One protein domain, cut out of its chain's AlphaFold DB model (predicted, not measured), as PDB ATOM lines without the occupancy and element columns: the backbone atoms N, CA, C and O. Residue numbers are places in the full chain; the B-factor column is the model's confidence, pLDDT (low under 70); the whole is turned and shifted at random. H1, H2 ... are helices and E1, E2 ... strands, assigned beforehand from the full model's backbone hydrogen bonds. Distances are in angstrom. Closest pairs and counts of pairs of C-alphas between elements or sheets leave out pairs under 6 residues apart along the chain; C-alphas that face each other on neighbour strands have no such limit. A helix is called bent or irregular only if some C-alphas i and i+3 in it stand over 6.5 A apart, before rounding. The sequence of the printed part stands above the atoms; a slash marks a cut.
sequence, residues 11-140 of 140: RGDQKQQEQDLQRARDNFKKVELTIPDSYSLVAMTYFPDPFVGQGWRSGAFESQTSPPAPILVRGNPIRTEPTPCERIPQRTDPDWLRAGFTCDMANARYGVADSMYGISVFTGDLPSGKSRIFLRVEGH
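What this domain is: This is residues 11 to 140 of the 140 residues of an uncharacterized protein of Mycobacteroides abscessus (UniProt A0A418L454). A twisted sheet of five strands forms the middle, with the long helix H1 crossing over its E1 edge and residues 11 to 16 of that helix sticking out. The short helices H2 and H3 lie on one side of the sheet, and the long link from E2, residues 64 to 88, passes along the other side and wraps round the E3 edge to reach H2. The printed part has 130 residues, with named elements in the order H1, E1, E2, H2, H3, E3, E4, E5; the sheet's order is E1, E2, E5, E4, E3, all antiparallel. The class is mixed, helices and strands, and the whole is compact, with a radius of gyration of the C-alphas of 13.9 A and spans of 38 by 35 by 28 A.

Where its parts are: H1, residues 11 to 30, begins at C-alpha 11 (58.773, 28.192, 56.393) and is 29.4 A long. E1 is residues 39 to 44, and E2, residues 55 to 63, is 26.6 A long. H2, residues 89 to 92, is irregular: C-alphas 89 and 92 are 7.5 A apart. H3 is residues 94 to 98. E3, residues 106 to 112, begins at C-alpha 106 (43.818, 16.694, 29.091). E4 is residues 118 to 125, 23.8 A long, and E5, residues 131 to 139, is 26.3 A long and ends at C-alpha 139 (25.410, 29.020, 49.262).

How they stand to each other: E1 and E3 are the edge strands. E1 and E2 form a hairpin, with N 40 and O 62 2.9 A apart, within hydrogen-bond range. Between E2 and E5, N 59 and O 135 are 3.0 A apart. E3, E4 and E5 make a meander, each strand the antiparallel neighbour of the one before; N 122 and O 134 are 2.8 A apart, as are N 109 and O 123. H1 is on the sheet at a height of 9.3 A, over E1 and only just not over E2, on which 2 of its C-alphas fall. It runs across the strands, at 88 degrees to E1 on the local plane; their closest C-alphas, Leu 21 and Leu 41, are 5.7 A apart. H3 is over E2 at a height of 8.0 A, with the C-alphas of Asp 95 and Ser 58 closest at 6.0 A. H2 only grazes the sheet, with residues 89 to 91. In H3 every O i to N i+4 pair is within hydrogen-bond range, in H1 15 of 16, and H2 is too short for such a pair.

The domain as a whole: The C-alphas farthest apart, those of Arg 11 and Arg 87, are 41.1 A apart. The printed part has no cut and ends at the chain's last residue, His 140. The link from E2 to H2 is long, and in it residues 72 to 73 pair antiparallel with residues 33 to 34 and with residues 76 to 77. The mean pLDDT of the printed part is 85.5; residues 11 to 14, 46 to 55 and 140 are under 70.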
ATOM      1  N   ARG A  11      59.467  28.757  55.213       52.31
ATOM      2  CA  ARG A  11      58.773  28.192  56.393       52.31
ATOM      3  C   ARG A  11      57.496  28.934  56.795       52.31
ATOM      4  O   ARG A  11      56.613  28.322  57.396       52.31
ATOM      5  N   GLY A  12      57.420  30.239  56.530       58.59
ATOM      6  CA  GLY A  12      56.240  31.051  56.849       58.59
ATOM      7  C   GLY A  12      55.077  30.735  55.914       58.59
ATOM      8  O   GLY A  12      53.957  30.509  56.374       58.59
ATOM      9  N   ASP A  13      55.386  30.617  54.624       65.25
ATOM     10  CA  ASP A  13      54.409  30.379  53.564       65.25
ATOM     11  C   ASP A  13      53.831  28.958  53.634       65.25
ATOM     12  O   ASP A  13      52.618  28.783  53.533       65.25
ATOM     13  N   GLN A  14      54.662  27.950  53.931       69.56
ATOM     14  CA  GLN A  14      54.202  26.567  54.123       69.56
ATOM     15  C   GLN A  14      53.217  26.433  55.290       69.56
ATOM     16  O   GLN A  14      52.152  25.835  55.141       69.56
ATOM     17  N   LYS A  15      53.530  27.031  56.448       77.38
ATOM     18  CA  LYS A  15      52.654  26.963  57.627       77.38
ATOM     19  C   LYS A  15      51.314  27.660  57.377       77.38
ATOM     20  O   LYS A  15      50.278  27.172  57.826       77.38
ATOM     21  N   GLN A  16      51.329  28.785  56.667       77.06
ATOM     22  CA  GLN A  16      50.111  29.494  56.284       77.06
ATOM     23  C   GLN A  16      49.275  28.662  55.300       77.06
ATOM     24  O   GLN A  16      48.073  28.506  55.497       77.06
ATOM     25  N   GLN A  17      49.912  28.046  54.302       74.12
ATOM     26  CA  GLN A  17      49.242  27.190  53.322       74.12
ATOM     27  C   GLN A  17      48.606  25.945  53.960       74.12
ATOM     28  O   GLN A  17      47.492  25.568  53.595       74.12
ATOM     29  N   GLU A  18      49.270  25.320  54.937       80.94
ATOM     30  CA  GLU A  18      48.710  24.207  55.715       80.94
ATOM     31  C   GLU A  18      47.485  24.638  56.530       80.94
ATOM     32  O   GLU A  18      46.464  23.944  56.543       80.94
ATOM     33  N   GLN A  19      47.551  25.805  57.177       83.25
ATOM     34  CA  GLN A  19      46.421  26.367  57.918       83.25
ATOM     35  C   GLN A  19      45.243  26.702  56.998       83.25
ATOM     36  O   GLN A  19      44.094  26.419  57.347       83.25
ATOM     37  N   ASP A  20      45.515  27.264  55.821       81.06
ATOM     38  CA  ASP A  20      44.493  27.599  54.830       81.06
ATOM     39  C   ASP A  20      43.859  26.342  54.227       81.06
ATOM     40  O   ASP A  20      42.639  26.294  54.059       81.06
ATOM     41  N   LEU A  21      44.644  25.285  53.985       83.06
ATOM     42  CA  LEU A  21      44.138  23.977  53.564       83.06
ATOM     43  C   LEU A  21      43.245  23.350  54.638       83.06
ATOM     44  O   LEU A  21      42.157  22.864  54.325       83.06
ATOM     45  N   GLN A  22      43.676  23.366  55.900       84.75
ATOM     46  CA  GLN A  22      42.878  22.816  56.992       84.75
ATOM     47  C   GLN A  22      41.562  23.586  57.151       84.75
ATOM     48  O   GLN A  22      40.493  22.979  57.223       84.75
ATOM     49  N   ARG A  23      41.616  24.922  57.089       82.44
ATOM     50  CA  ARG A  23      40.424  25.778  57.110       82.44
ATOM     51  C   ARG A  23      39.498  25.502  55.924       82.44
ATOM     52  O   ARG A  23      38.284  25.456  56.109       82.44
ATOM     53  N   ALA A  24      40.050  25.292  54.725       82.12
ATOM     54  CA  ALA A  24      39.287  24.889  53.545       82.12
ATOM     55  C   ALA A  24      38.496  23.611  53.825       82.12
ATOM     56  O   ALA A  24      37.277  23.577  53.674       82.12
ATOM     57  N   ARG A  25      39.195  22.571  54.289       85.50
ATOM     58  CA  ARG A  25      38.622  21.251  54.566       85.50
ATOM     59  C   ARG A  25      37.533  21.323  55.627       85.50
ATOM     60  O   ARG A  25      36.475  20.730  55.441       85.50
ATOM     61  N   ASP A  26      37.757  22.065  56.705       84.56
ATOM     62  CA  ASP A  26      36.763  22.197  57.771       84.56
ATOM     63  C   ASP A  26      35.521  22.970  57.318       84.56
ATOM     64  O   ASP A  26      34.408  22.619  57.707       84.56
ATOM     65  N   ASN A  27      35.671  23.950  56.424       81.56
ATOM     66  CA  ASN A  27      34.531  24.620  55.803       81.56
ATOM     67  C   ASN A  27      33.792  23.729  54.802       81.56
ATOM     68  O   ASN A  27      32.565  23.714  54.805       81.56
ATOM     69  N   PHE A  28      34.499  22.941  53.992       86.31
ATOM     70  CA  PHE A  28      33.855  22.012  53.062       86.31
ATOM     71  C   PHE A  28      33.055  20.920  53.773       86.31
ATOM     72  O   PHE A  28      31.966  20.575  53.319       86.31
ATOM     73  N   LYS A  29      33.506  20.460  54.947       86.62
ATOM     74  CA  LYS A  29      32.719  19.541  55.784       86.62
ATOM     75  C   LYS A  29      31.359  20.124  56.182       86.62
ATOM     76  O   LYS A  29      30.396  19.368  56.259       86.62
ATOM     77  N   LYS A  30      31.253  21.448  56.392       84.12
ATOM     78  CA  LYS A  30      29.975  22.123  56.710       84.12
ATOM     79  C   LYS A  30      28.962  22.026  55.559       84.12
ATOM     80  O   LYS A  30      27.769  22.119  55.816       84.12
ATOM     81  N   VAL A  31      29.431  21.817  54.325       83.81
ATOM     82  CA  VAL A  31      28.606  21.595  53.123       83.81
ATOM     83  C   VAL A  31      28.661  20.157  52.613       83.81
ATOM     84  O   VAL A  31      28.415  19.895  51.439       83.81
ATOM     85  N   GLU A  32      29.021  19.218  53.490       89.00
ATOM     86  CA  GLU A  32      29.071  17.783  53.192       89.00
ATOM     87  C   GLU A  32      30.074  17.393  52.088       89.00
ATOM     88  O   GLU A  32      30.021  16.275  51.573       89.00
ATOM     89  N   LEU A  33      31.010  18.285  51.747       90.25
ATOM     90  CA  LEU A  33      32.059  18.069  50.758       90.25
ATOM     91  C   LEU A  33      33.364  17.650  51.440       90.25
ATOM     92  O   LEU A  33      33.834  18.283  52.384       90.25
ATOM     93  N   THR A  34      33.989  16.594  50.934       92.06
ATOM     94  CA  THR A  34      35.276  16.091  51.421       92.06
ATOM     95  C   THR A  34      36.290  16.051  50.286       92.06
ATOM     96  O   THR A  34      36.109  15.326  49.305       92.06
ATOM     97  N   ILE A  35      37.379  16.805  50.450       89.56
ATOM     98  CA  ILE A  35      38.574  16.724  49.604       89.56
ATOM     99  C   ILE A  35      39.549  15.723  50.249       89.56
ATOM    100  O   ILE A  35      39.916  15.940  51.407       89.56
ATOM    101  N   PRO A  36      39.965  14.644  49.554       89.88
ATOM    102  CA  PRO A  36      40.885  13.654  50.114       89.88
ATOM    103  C   PRO A  36      42.235  14.241  50.542       89.88
ATOM    104  O   PRO A  36      42.721  15.211  49.958       89.88
ATOM    105  N   ASP A  37      42.892  13.595  51.510       89.81
ATOM    106  CA  ASP A  37      44.185  14.052  52.039       89.81
ATOM    107  C   ASP A  37      45.311  14.057  51.002       89.81
ATOM    108  O   ASP A  37      46.249  14.842  51.117       89.81
ATOM    109  N   SER A  38      45.171  13.251  49.947       90.38
ATOM    110  CA  SER A  38      46.077  13.192  48.798       90.38
ATOM    111  C   SER A  38      46.068  14.454  47.926       90.38
ATOM    112  O   SER A  38      46.673  14.440  46.857       90.38
ATOM    113  N   TYR A  39      45.359  15.515  48.315       91.44
ATOM    114  CA  TYR A  39      45.308  16.786  47.600       91.44
ATOM    115  C   TYR A  39      45.961  17.917  48.391       91.44
ATOM    116  O   TYR A  39      45.671  18.121  49.574       91.44
ATOM    117  N   SER A  40      46.766  18.717  47.693       90.81
ATOM    118  CA  SER A  40      47.298  19.992  48.183       90.81
ATOM    119  C   SER A  40      46.489  21.176  47.662       90.81
ATOM    120  O   SER A  40      46.045  21.175  46.512       90.81
ATOM    121  N   LEU A  41      46.345  22.211  48.492       89.00
ATOM    122  CA  LEU A  41      45.727  23.475  48.105       89.00
ATOM    123  C   LEU A  41      46.621  24.227  47.106       89.00
ATOM    124  O   LEU A  41      47.775  24.510  47.418       89.00
ATOM    125  N   VAL A  42      46.076  24.573  45.936       90.00
ATOM    126  CA  VAL A  42      46.757  25.416  44.934       90.00
ATOM    127  C   VAL A  42      46.380  26.875  45.140       90.00
ATOM    128  O   VAL A  42      47.243  27.736  45.262       90.00
ATOM    129  N   ALA A  43      45.080  27.150  45.175       85.19
ATOM    130  CA  ALA A  43      44.549  28.492  45.345       85.19
ATOM    131  C   ALA A  43      43.137  28.408  45.907       85.19
ATOM    132  O   ALA A  43      42.388  27.486  45.588       85.19
ATOM    133  N   MET A  44      42.754  29.383  46.719       77.19
ATOM    134  CA  MET A  44      41.387  29.496  47.203       77.19
ATOM    135  C   MET A  44      41.098  30.929  47.600       77.19
ATOM    136  O   MET A  44      41.884  31.563  48.305       77.19
ATOM    137  N   THR A  45      39.953  31.432  47.164       70.12
ATOM    138  CA  THR A  45      39.501  32.759  47.565       70.12
ATOM    139  C   THR A  45      38.854  32.627  48.933       70.12
ATOM    140  O   THR A  45      37.955  31.809  49.131       70.12
ATOM    141  N   TYR A  46      39.408  33.375  49.888       59.97
ATOM    142  CA  TYR A  46      39.196  33.276  51.333       59.97
ATOM    143  C   TYR A  46      37.747  32.932  51.732       59.97
ATOM    144  O   TYR A  46      36.790  33.515  51.222       59.97
ATOM    145  N   PHE A  47      37.599  32.008  52.686       60.09
ATOM    146  CA  PHE A  47      36.334  31.642  53.331       60.09
ATOM    147  C   PHE A  47      36.174  32.460  54.624       60.09
ATOM    148  O   PHE A  47      36.610  31.985  55.676       60.09
ATOM    149  N   PRO A  48      35.619  33.690  54.606       53.56
ATOM    150  CA  PRO A  48      35.225  34.322  55.855       53.56
ATOM    151  C   PRO A  48      34.041  33.547  56.443       53.56
ATOM    152  O   PRO A  48      33.074  33.256  55.737       53.56
ATOM    153  N   ASP A  49      34.128  33.205  57.726       52.66
ATOM    154  CA  ASP A  49      32.953  32.813  58.501       52.66
ATOM    155  C   ASP A  49      32.040  34.044  58.703       52.66
ATOM    156  O   ASP A  49      32.554  35.157  58.868       52.66
ATOM    157  N   PRO A  50      30.705  33.875  58.754       53.56
ATOM    158  CA  PRO A  50      29.959  32.632  58.561       53.56
ATOM    159  C   PRO A  50      29.718  32.292  57.079       53.56
ATOM    160  O   PRO A  50      29.561  33.161  56.229       53.56
ATOM    161  N   PHE A  51      29.602  30.992  56.797       56.84
ATOM    162  CA  PHE A  51      29.255  30.440  55.478       56.84
ATOM    163  C   PHE A  51      27.800  30.743  55.041       56.84
ATOM    164  O   PHE A  51      27.442  30.557  53.882       56.84
ATOM    165  N   VAL A  52      26.950  31.198  55.969       52.84
ATOM    166  CA  VAL A  52      25.509  31.390  55.755       52.84
ATOM    167  C   VAL A  52      25.238  32.797  55.215       52.84
ATOM    168  O   VAL A  52      25.428  33.777  55.933       52.84
ATOM    169  N   GLY A  53      24.771  32.885  53.966       51.66
ATOM    170  CA  GLY A  53      24.340  34.132  53.324       51.66
ATOM    171  C   GLY A  53      25.029  34.403  51.982       51.66
ATOM    172  O   GLY A  53      26.237  34.609  51.930       51.66
ATOM    173  N   GLN A  54      24.225  34.401  50.911       52.94
ATOM    174  CA  GLN A  54      24.473  34.923  49.555       52.94
ATOM    175  C   GLN A  54      25.949  35.051  49.138       52.94
ATOM    176  O   GLN A  54      26.561  36.118  49.205       52.94
ATOM    177  N   GLY A  55      26.523  33.957  48.640       68.56
ATOM    178  CA  GLY A  55      27.844  33.986  48.028       68.56
ATOM    179  C   GLY A  55      28.242  32.653  47.411       68.56
ATOM    180  O   GLY A  55      27.811  31.590  47.848       68.56
ATOM    181  N   TRP A  56      29.104  32.721  46.401       74.06
ATOM    182  CA  TRP A  56      29.823  31.567  45.871       74.06
ATOM    183  C   TRP A  56      31.286  31.624  46.313       74.06
ATOM    184  O   TRP A  56      31.806  32.694  46.651       74.06
ATOM    185  N   ARG A  57      31.945  30.470  46.367       78.88
ATOM    186  CA  ARG A  57      33.370  30.332  46.686       78.88
ATOM    187  C   ARG A  57      34.003  29.374  45.704       78.88
ATOM    188  O   ARG A  57      33.432  28.317  45.451       78.88
ATOM    189  N   SER A  58      35.186  29.724  45.219       86.00
ATOM    190  CA  SER A  58      35.924  28.916  44.259       86.00
ATOM    191  C   SER A  58      37.363  28.687  44.715       86.00
ATOM    192  O   SER A  58      37.962  29.496  45.428       86.00
ATOM    193  N   GLY A  59      37.922  27.551  44.315       88.69
ATOM    194  CA  GLY A  59      39.300  27.189  44.618       88.69
ATOM    195  C   GLY A  59      39.794  26.048  43.744       88.69
ATOM    196  O   GLY A  59      39.033  25.468  42.970       88.69
ATOM    197  N   ALA A  60      41.074  25.729  43.878       93.25
ATOM    198  CA  ALA A  60      41.724  24.658  43.150       93.25
ATOM    199  C   ALA A  60      42.654  23.843  44.047       93.25
ATOM    200  O   ALA A  60      43.338  24.375  44.929       93.25
ATOM    201  N   PHE A  61      42.716  22.545  43.768       93.56
ATOM    202  CA  PHE A  61      43.586  21.598  44.452       93.56
ATOM    203  C   PHE A  61      44.294  20.714  43.437       93.56
ATOM    204  O   PHE A  61      43.779  20.444  42.356       93.56
ATOM    205  N   GLU A  62      45.470  20.234  43.800       94.88
ATOM    206  CA  GLU A  62      46.283  19.356  42.966       94.88
ATOM    207  C   GLU A  62      46.463  18.009  43.655       94.88
ATOM    208  O   GLU A  62      46.723  17.957  44.859       94.88
ATOM    209  N   SER A  63      46.316  16.923  42.898       93.81
ATOM    210  CA  SER A  63      46.545  15.577  43.402       93.81
ATOM    211  C   SER A  63      48.039  15.314  43.578       93.81
ATOM    212  O   SER A  63      48.875  15.654  42.740       93.81
ATOM    213  N   GLN A  64      48.383  14.658  44.679       89.81
ATOM    214  CA  GLN A  64      49.729  14.163  44.954       89.81
ATOM    215  C   GLN A  64      49.926  12.733  44.436       89.81
ATOM    216  O   GLN A  64      51.057  12.275  44.301       89.81
ATOM    217  N   THR A  65      48.830  12.039  44.125       86.06
ATOM    218  CA  THR A  65      48.816  10.668  43.608       86.06
ATOM    219  C   THR A  65      48.161  10.608  42.228       86.06
ATOM    220  O   THR A  65      47.347  11.466  41.868       86.06
ATOM    221  N   SER A  66      48.510   9.568  41.468       82.81
ATOM    222  CA  SER A  66      47.872   9.205  40.203       82.81
ATOM    223  C   SER A  66      47.580   7.692  40.207       82.81
ATOM    224  O   SER A  66      48.515   6.920  40.435       82.81
ATOM    225  N   PRO A  67      46.321   7.246  40.018       84.25
ATOM    226  CA  PRO A  67      45.132   8.072  39.811       84.25
ATOM    227  C   PRO A  67      44.741   8.875  41.073       84.25
ATOM    228  O   PRO A  67      45.089   8.489  42.196       84.25
ATOM    229  N   PRO A  68      44.041  10.011  40.908       87.75
ATOM    230  CA  PRO A  68      43.555  10.796  42.035       87.75
ATOM    231  C   PRO A  68      42.442  10.064  42.802       87.75
ATOM    232  O   PRO A  68      41.594   9.396  42.207       87.75
ATOM    233  N   ALA A  69      42.413  10.227  44.127       91.19
ATOM    234  CA  ALA A  69      41.278   9.793  44.939       91.19
ATOM    235  C   ALA A  69      40.028  10.643  44.621       91.19
ATOM    236  O   ALA A  69      40.157  11.841  44.368       91.19
ATOM    237  N   PRO A  70      38.811  10.075  44.644       90.06
ATOM    238  CA  PRO A  70      37.606  10.823  44.303       90.06
ATOM    239  C   PRO A  70      37.255  11.870  45.368       90.06
ATOM    240  O   PRO A  70      37.332  11.605  46.565       90.06
ATOM    241  N   ILE A  71      36.783  13.036  44.924       90.62
ATOM    242  CA  ILE A  71      36.115  14.015  45.790       90.62
ATOM    243  C   ILE A  71      34.729  13.487  46.154       90.62
ATOM    244  O   ILE A  71      34.001  13.008  45.279       90.62
ATOM    245  N   LEU A  72      34.350  13.611  47.426       93.56
ATOM    246  CA  LEU A  72      33.111  13.044  47.944       93.56
ATOM    247  C   LEU A  72      32.137  14.133  48.391       93.56
ATOM    248  O   LEU A  72      32.530  15.060  49.093       93.56
ATOM    249  N   VAL A  73      30.857  13.966  48.066       92.38
ATOM    250  CA  VAL A  73      29.742  14.703  48.674       92.38
ATOM    251  C   VAL A  73      28.850  13.701  49.387       92.38
ATOM    252  O   VAL A  73      28.437  12.707  48.789       92.38
ATOM    253  N   ARG A  74      28.599  13.912  50.685       90.44
ATOM    254  CA  ARG A  74      27.869  12.953  51.540       90.44
ATOM    255  C   ARG A  74      28.426  11.522  51.427       90.44
ATOM    256  O   ARG A  74      27.679  10.555  51.319       90.44
ATOM    257  N   GLY A  75      29.755  11.400  51.365       90.62
ATOM    258  CA  GLY A  75      30.461  10.117  51.232       90.62
ATOM    259  C   GLY A  75      30.422   9.473  49.839       90.62
ATOM    260  O   GLY A  75      31.030   8.424  49.654       90.62
ATOM    261  N   ASN A  76      29.765  10.087  48.852       93.06
ATOM    262  CA  ASN A  76      29.651   9.548  47.497       93.06
ATOM    263  C   ASN A  76      30.517  10.339  46.507       93.06
ATOM    264  O   ASN A  76      30.519  11.571  46.570       93.06
ATOM    265  N   PRO A  77      31.222   9.680  45.569       92.75
ATOM    266  CA  PRO A  77      31.972  10.374  44.529       92.75
ATOM    267  C   PRO A  77      31.096  11.320  43.707       92.75
ATOM    268  O   PRO A  77      30.028  10.927  43.227       92.75
ATOM    269  N   ILE A  78      31.574  12.544  43.482       92.88
ATOM    270  CA  ILE A  78      30.942  13.455  42.521       92.88
ATOM    271  C   ILE A  78      31.125  12.863  41.120       92.88
ATOM    272  O   ILE A  78      32.246  12.619  40.668       92.88
ATOM    273  N   ARG A  79      30.014  12.631  40.417       92.75
ATOM    274  CA  ARG A  79      30.055  12.170  39.027       92.75
ATOM    275  C   ARG A  79      30.516  13.312  38.132       92.75
ATOM    276  O   ARG A  79      29.993  14.417  38.219       92.75
ATOM    277  N   THR A  80      31.477  13.023  37.263       94.06
ATOM    278  CA  THR A  80      32.002  13.975  36.281       94.06
ATOM    279  C   THR A  80      32.017  13.341  34.898       94.06
ATOM    280  O   THR A  80      32.242  12.134  34.753       94.06
ATOM    281  N   GLU A  81      31.835  14.149  33.864       95.50
ATOM    282  CA  GLU A  81      31.806  13.712  32.472       95.50
ATOM    283  C   GLU A  81      32.566  14.678  31.556       95.50
ATOM    284  O   GLU A  81      32.660  15.872  31.864       95.50
ATOM    285  N   PRO A  82      33.133  14.188  30.437       95.62
ATOM    286  CA  PRO A  82      33.677  15.064  29.407       95.62
ATOM    287  C   PRO A  82      32.612  16.071  28.970       95.62
ATOM    288  O   PRO A  82      31.537  15.691  28.512       95.62
ATOM    289  N   THR A  83      32.904  17.355  29.148       93.69
ATOM    290  CA  THR A  83      31.941  18.437  28.933       93.69
ATOM    291  C   THR A  83      32.573  19.500  28.040       93.69
ATOM    292  O   THR A  83      33.664  19.969  28.362       93.69
ATOM    293  N   PRO A  84      31.915  19.900  26.936       92.12
ATOM    294  CA  PRO A  84      32.383  20.999  26.101       92.12
ATOM    295  C   PRO A  84      32.544  22.300  26.893       92.12
ATOM    296  O   PRO A  84      31.725  22.607  27.764       92.12
ATOM    297  N   CYS A  85      33.571  23.084  26.567       91.94
ATOM    298  CA  CYS A  85      33.930  24.304  27.293       91.94
ATOM    299  C   CYS A  85      32.747  25.272  27.457       91.94
ATOM    300  O   CYS A  85      32.506  25.801  28.540       91.94
ATOM    301  N   GLU A  86      31.960  25.473  26.400       93.62
ATOM    302  CA  GLU A  86      30.810  26.376  26.369       93.62
ATOM    303  C   GLU A  86      29.689  25.978  27.339       93.62
ATOM    304  O   GLU A  86      28.894  26.830  27.746       93.62
ATOM    305  N   ARG A  87      29.655  24.703  27.748       92.44
ATOM    306  CA  ARG A  87      28.693  24.158  28.711       92.44
ATOM    307  C   ARG A  87      29.177  24.219  30.156       92.44
ATOM    308  O   ARG A  87      28.393  23.905  31.043       92.44
ATOM    309  N   ILE A  88      30.416  24.645  30.405       94.69
ATOM    310  CA  ILE A  88      30.942  24.871  31.755       94.69
ATOM    311  C   ILE A  88      30.563  26.301  32.175       94.69
ATOM    312  O   ILE A  88      31.103  27.264  31.610       94.69
ATOM    313  N   PRO A  89      29.649  26.488  33.149       91.31
ATOM    314  CA  PRO A  89      29.213  27.827  33.555       91.31
ATOM    315  C   PRO A  89      30.345  28.632  34.201       91.31
ATOM    316  O   PRO A  89      30.445  29.839  34.007       91.31
ATOM    317  N   GLN A  90      31.244  27.951  34.916       91.69
ATOM    318  CA  GLN A  90      32.380  28.549  35.620       91.69
ATOM    319  C   GLN A  90      33.613  28.791  34.735       91.69
ATOM    320  O   GLN A  90      34.667  29.151  35.248       91.69
ATOM    321  N   ARG A  91      33.531  28.641  33.405       92.00
ATOM    322  CA  ARG A  91      34.708  28.805  32.524       92.00
ATOM    323  C   ARG A  91      35.351  30.200  32.584       92.00
ATOM    324  O   ARG A  91      36.507  30.360  32.214       92.00
ATOM    325  N   THR A  92      34.591  31.209  33.010       90.62
ATOM    326  CA  THR A  92      35.061  32.587  33.220       90.62
ATOM    327  C   THR A  92      35.181  32.943  34.702       90.62
ATOM    328  O   THR A  92      35.263  34.123  35.039       90.62
ATOM    329  N   ASP A  93      35.129  31.956  35.601       88.44
ATOM    330  CA  ASP A  93      35.311  32.176  37.031       88.44
ATOM    331  C   ASP A  93      36.738  32.710  37.271       88.44
ATOM    332  O   ASP A  93      37.719  32.047  36.916       88.44
ATOM    333  N   PRO A  94      36.888  33.923  37.833       86.25
ATOM    334  CA  PRO A  94      38.190  34.569  37.961       86.25
ATOM    335  C   PRO A  94      39.133  33.815  38.900       86.25
ATOM    336  O   PRO A  94      40.348  33.982  38.805       86.25
ATOM    337  N   ASP A  95      38.614  32.998  39.811       85.56
ATOM    338  CA  ASP A  95      39.427  32.239  40.758       85.56
ATOM    339  C   ASP A  95      39.945  30.967  40.107       85.56
ATOM    340  O   ASP A  95      41.118  30.626  40.263       85.56
ATOM    341  N   TRP A  96      39.104  30.314  39.303       91.81
ATOM    342  CA  TRP A  96      39.534  29.197  38.470       91.81
ATOM    343  C   TRP A  96      40.617  29.652  37.492       91.81
ATOM    344  O   TRP A  96      41.679  29.035  37.423       91.81
ATOM    345  N   LEU A  97      40.399  30.773  36.798       91.94
ATOM    346  CA  LEU A  97      41.380  31.338  35.868       91.94
ATOM    347  C   LEU A  97      42.696  31.701  36.571       91.94
ATOM    348  O   LEU A  97      43.766  31.343  36.081       91.94
ATOM    349  N   ARG A  98      42.640  32.331  37.753       89.19
ATOM    350  CA  ARG A  98      43.839  32.618  38.565       89.19
ATOM    351  C   ARG A  98      44.572  31.355  39.015       89.19
ATOM    352  O   ARG A  98      45.794  31.372  39.120       89.19
ATOM    353  N   ALA A  99      43.851  30.259  39.236       88.94
ATOM    354  CA  ALA A  99      44.420  28.953  39.557       88.94
ATOM    355  C   ALA A  99      44.931  28.165  38.327       88.94
ATOM    356  O   ALA A  99      45.390  27.023  38.464       88.94
ATOM    357  N   GLY A 100      44.865  28.759  37.131       91.75
ATOM    358  CA  GLY A 100      45.345  28.168  35.882       91.75
ATOM    359  C   GLY A 100      44.327  27.276  35.172       91.75
ATOM    360  O   GLY A 100      44.731  26.373  34.442       91.75
ATOM    361  N   PHE A 101      43.028  27.485  35.394       93.94
ATOM    362  CA  PHE A 101      41.979  26.808  34.631       93.94
ATOM    363  C   PHE A 101      42.105  27.110  33.139       93.94
ATOM    364  O   PHE A 101      42.254  28.261  32.726       93.94
ATOM    365  N   THR A 102      41.968  26.061  32.335       94.38
ATOM    366  CA  THR A 102      41.757  26.147  30.894       94.38
ATOM    367  C   THR A 102      40.834  25.015  30.460       94.38
ATOM    368  O   THR A 102      40.819  23.941  31.062       94.38
ATOM    369  N   CYS A 103      40.059  25.243  29.405       91.56
ATOM    370  CA  CYS A 103      39.213  24.206  28.824       91.56
ATOM    371  C   CYS A 103      40.009  23.123  28.081       91.56
ATOM    372  O   CYS A 103      39.479  22.040  27.856       91.56
ATOM    373  N   ASP A 104      41.273  23.389  27.750       92.50
ATOM    374  CA  ASP A 104      42.120  22.488  26.957       92.50
ATOM    375  C   ASP A 104      42.905  21.480  27.817       92.50
ATOM    376  O   ASP A 104      43.845  20.840  27.342       92.50
ATOM    377  N   MET A 105      42.564  21.341  29.103       93.88
ATOM    378  CA  MET A 105      43.213  20.361  29.976       93.88
ATOM    379  C   MET A 105      42.937  18.934  29.489       93.88
ATOM    380  O   MET A 105      41.808  18.578  29.144       93.88
ATOM    381  N   ALA A 106      43.970  18.090  29.482       93.06
ATOM    382  CA  ALA A 106      43.818  16.694  29.091       93.06
ATOM    383  C   ALA A 106      42.873  15.968  30.059       93.06
ATOM    384  O   ALA A 106      42.858  16.255  31.254       93.06
ATOM    385  N   ASN A 107      42.055  15.045  29.543       92.50
ATOM    386  CA  ASN A 107      41.041  14.326  30.326       92.50
ATOM    387  C   ASN A 107      40.119  15.250  31.149       92.50
ATOM    388  O   ASN A 107      39.671  14.870  32.232       92.50
ATOM    389  N   ALA A 108      39.828  16.449  30.631       93.50
ATOM    390  CA  ALA A 108      38.922  17.400  31.257       93.50
ATOM    391  C   ALA A 108      37.526  16.799  31.477       93.50
ATOM    392  O   ALA A 108      36.899  16.269  30.553       93.50
ATOM    393  N   ARG A 109      37.015  16.904  32.704       94.94
ATOM    394  CA  ARG A 109      35.661  16.479  33.072       94.94
ATOM    395  C   ARG A 109      35.030  17.507  33.991       94.94
ATOM    396  O   ARG A 109      35.703  18.086  34.837       94.94
ATOM    397  N   TYR A 110      33.728  17.688  33.858       96.25
ATOM    398  CA  TYR A 110      32.935  18.574  34.698       96.25
ATOM    399  C   TYR A 110      31.804  17.788  35.357       96.25
ATOM    400  O   TYR A 110      31.327  16.795  34.809       96.25
ATOM    401  N   GLY A 111      31.392  18.206  36.545       94.94
ATOM    402  CA  GLY A 111      30.290  17.605  37.275       94.94
ATOM    403  C   GLY A 111      29.659  18.584  38.247       94.94
ATOM    404  O   GLY A 111      30.304  19.516  38.726       94.94
ATOM    405  N   VAL A 112      28.391  18.344  38.554       94.06
ATOM    406  CA  VAL A 112      27.648  19.047  39.600       94.06
ATOM    407  C   VAL A 112      27.200  18.000  40.606       94.06
ATOM    408  O   VAL A 112      26.686  16.949  40.218       94.06
ATOM    409  N   ALA A 113      27.443  18.247  41.887       92.06
ATOM    410  CA  ALA A 113      27.012  17.329  42.927       92.06
ATOM    411  C   ALA A 113      25.520  17.513  43.217       92.06
ATOM    412  O   ALA A 113      25.023  18.635  43.290       92.06
ATOM    413  N   ASP A 114      24.829  16.402  43.449       85.69
ATOM    414  CA  ASP A 114      23.502  16.423  44.055       85.69
ATOM    415  C   ASP A 114      23.660  16.754  45.546       85.69
ATOM    416  O   ASP A 114      24.095  15.912  46.343       85.69
ATOM    417  N   SER A 115      23.398  18.006  45.912       83.94
ATOM    418  CA  SER A 115      23.484  18.509  47.283       83.94
ATOM    419  C   SER A 115      22.553  19.707  47.472       83.94
ATOM    420  O   SER A 115      22.108  20.310  46.498       83.94
ATOM    421  N   MET A 116      22.280  20.086  48.724       83.56
ATOM    422  CA  MET A 116      21.531  21.319  49.017       83.56
ATOM    423  C   MET A 116      22.318  22.598  48.681       83.56
ATOM    424  O   MET A 116      21.765  23.687  48.769       83.56
ATOM    425  N   TYR A 117      23.596  22.467  48.314       84.69
ATOM    426  CA  TYR A 117      24.488  23.537  47.881       84.69
ATOM    427  C   TYR A 117      24.794  23.403  46.383       84.69
ATOM    428  O   TYR A 117      24.873  22.296  45.840       84.69
ATOM    429  N   GLY A 118      25.042  24.523  45.704       88.06
ATOM    430  CA  GLY A 118      25.497  24.510  44.313       88.06
ATOM    431  C   GLY A 118      26.971  24.120  44.230       88.06
ATOM    432  O   GLY A 118      27.830  24.994  44.156       88.06
ATOM    433  N   ILE A 119      27.289  22.824  44.297       91.44
ATOM    434  CA  ILE A 119      28.671  22.327  44.222       91.44
ATOM    435  C   ILE A 119      28.975  21.891  42.790       91.44
ATOM    436  O   ILE A 119      28.413  20.905  42.313       91.44
ATOM    437  N   SER A 120      29.908  22.573  42.127       93.62
ATOM    438  CA  SER A 120      30.433  22.160  40.826       93.62
ATOM    439  C   SER A 120      31.932  21.898  40.869       93.62
ATOM    440  O   SER A 120      32.690  22.553  41.588       93.62
ATOM    441  N   VAL A 121      32.360  20.898  40.103       95.00
ATOM    442  CA  VAL A 121      33.750  20.464  40.004       95.00
ATOM    443  C   VAL A 121      34.142  20.365  38.544       95.00
ATOM    444  O   VAL A 121      33.455  19.726  37.750       95.00
ATOM    445  N   PHE A 122      35.290  20.935  38.211       95.88
ATOM    446  CA  PHE A 122      36.033  20.621  37.003       95.88
ATOM    447  C   PHE A 122      37.331  19.911  37.383       95.88
ATOM    448  O   PHE A 122      37.987  20.281  38.350       95.88
ATOM    449  N   THR A 123      37.715  18.888  36.634       94.94
ATOM    450  CA  THR A 123      38.975  18.163  36.812       94.94
ATOM    451  C   THR A 123      39.684  18.056  35.475       94.94
ATOM    452  O   THR A 123      39.024  17.917  34.452       94.94
ATOM    453  N   GLY A 124      41.012  18.079  35.483       94.19
ATOM    454  CA  GLY A 124      41.827  17.863  34.292       94.19
ATOM    455  C   GLY A 124      43.266  17.523  34.653       94.19
ATOM    456  O   GLY A 124      43.726  17.801  35.762       94.19
ATOM    457  N   ASP A 125      43.979  16.921  33.714       93.81
ATOM    458  CA  ASP A 125      45.369  16.528  33.888       93.81
ATOM    459  C   ASP A 125      46.309  17.681  33.534       93.81
ATOM    460  O   ASP A 125      46.121  18.422  32.564       93.81
ATOM    461  N   LEU A 126      47.350  17.822  34.347       91.75
ATOM    462  CA  LEU A 126      48.446  18.753  34.137       91.75
ATOM    463  C   LEU A 126      49.563  18.082  33.320       91.75
ATOM    464  O   LEU A 126      49.732  16.863  33.399       91.75
ATOM    465  N   PRO A 127      50.427  18.859  32.637       89.88
ATOM    466  CA  PRO A 127      51.603  18.319  31.944       89.88
ATOM    467  C   PRO A 127      52.556  17.515  32.843       89.88
ATOM    468  O   PRO A 127      53.322  16.692  32.356       89.88
ATOM    469  N   SER A 128      52.507  17.739  34.160       88.31
ATOM    470  CA  SER A 128      53.273  16.990  35.160       88.31
ATOM    471  C   SER A 128      52.758  15.563  35.410       88.31
ATOM    472  O   SER A 128      53.380  14.831  36.176       88.31
ATOM    473  N   GLY A 129      51.621  15.168  34.821       87.12
ATOM    474  CA  GLY A 129      50.961  13.877  35.058       87.12
ATOM    475  C   GLY A 129      50.094  13.829  36.323       87.12
ATOM    476  O   GLY A 129      49.514  12.788  36.636       87.12
ATOM    477  N   LYS A 130      49.999  14.943  37.056       91.44
ATOM    478  CA  LYS A 130      49.076  15.121  38.184       91.44
ATOM    479  C   LYS A 130      47.710  15.593  37.699       91.44
ATOM    480  O   LYS A 130      47.603  16.182  36.627       91.44
ATOM    481  N   SER A 131      46.690  15.420  38.531       93.12
ATOM    482  CA  SER A 131      45.356  15.955  38.272       93.12
ATOM    483  C   SER A 131      45.127  17.238  39.067       93.12
ATOM    484  O   SER A 131      45.527  17.340  40.228       93.12
ATOM    485  N   ARG A 132      44.470  18.223  38.459       95.12
ATOM    486  CA  ARG A 132      43.999  19.428  39.142       95.12
ATOM    487  C   ARG A 132      42.485  19.455  39.144       95.12
ATOM    488  O   ARG A 132      41.848  19.242  38.116       95.12
ATOM    489  N   ILE A 133      41.937  19.766  40.309       95.06
ATOM    490  CA  ILE A 133      40.513  19.965  40.523       95.06
ATOM    491  C   ILE A 133      40.259  21.450  40.758       95.06
ATOM    492  O   ILE A 133      41.012  22.110  41.472       95.06
ATOM    493  N   PHE A 134      39.194  21.960  40.165       94.75
ATOM    494  CA  PHE A 134      38.655  23.291  40.376       94.75
ATOM    495  C   PHE A 134      37.254  23.105  40.923       94.75
ATOM    496  O   PHE A 134      36.451  22.356  40.373       94.75
ATOM    497  N   LEU A 135      36.988  23.739  42.048       93.19
ATOM    498  CA  LEU A 135      35.773  23.568  42.812       93.19
ATOM    499  C   LEU A 135      35.081  24.917  42.910       93.19
ATOM    500  O   LEU A 135      35.746  25.936  43.107       93.19
ATOM    501  N   ARG A 136      33.757  24.903  42.831       90.94
ATOM    502  CA  ARG A 136      32.911  26.014  43.243       90.94
ATOM    503  C   ARG A 136      31.798  25.506  44.144       90.94
ATOM    504  O   ARG A 136      31.232  24.449  43.891       90.94
ATOM    505  N   VAL A 137      31.507  26.261  45.194       88.56
ATOM    506  CA  VAL A 137      30.407  26.013  46.127       88.56
ATOM    507  C   VAL A 137      29.562  27.276  46.209       88.56
ATOM    508  O   VAL A 137      30.079  28.347  46.527       88.56
ATOM    509  N   GLU A 138      28.269  27.156  45.935       85.12
ATOM    510  CA  GLU A 138      27.293  28.241  46.025       85.12
ATOM    511  C   GLU A 138      26.381  28.016  47.236       85.12
ATOM    512  O   GLU A 138      25.760  26.957  47.374       85.12
ATOM    513  N   GLY A 139      26.347  28.998  48.142       72.56
ATOM    514  CA  GLY A 139      25.410  29.020  49.262       72.56
ATOM    515  C   GLY A 139      24.030  29.481  48.796       72.56
ATOM    516  O   GLY A 139      23.934  30.451  48.041       72.56
ATOM    517  N   HIS A 140      22.987  28.794  49.260       59.84
ATOM    518  CA  HIS A 140      21.593  29.212  49.109       59.84
ATOM    519  C   HIS A 140      21.137  30.057  50.301       59.84
ATOM    520  O   HIS A 140      21.578  29.765  51.438       59.84
TER     521      HIS A 140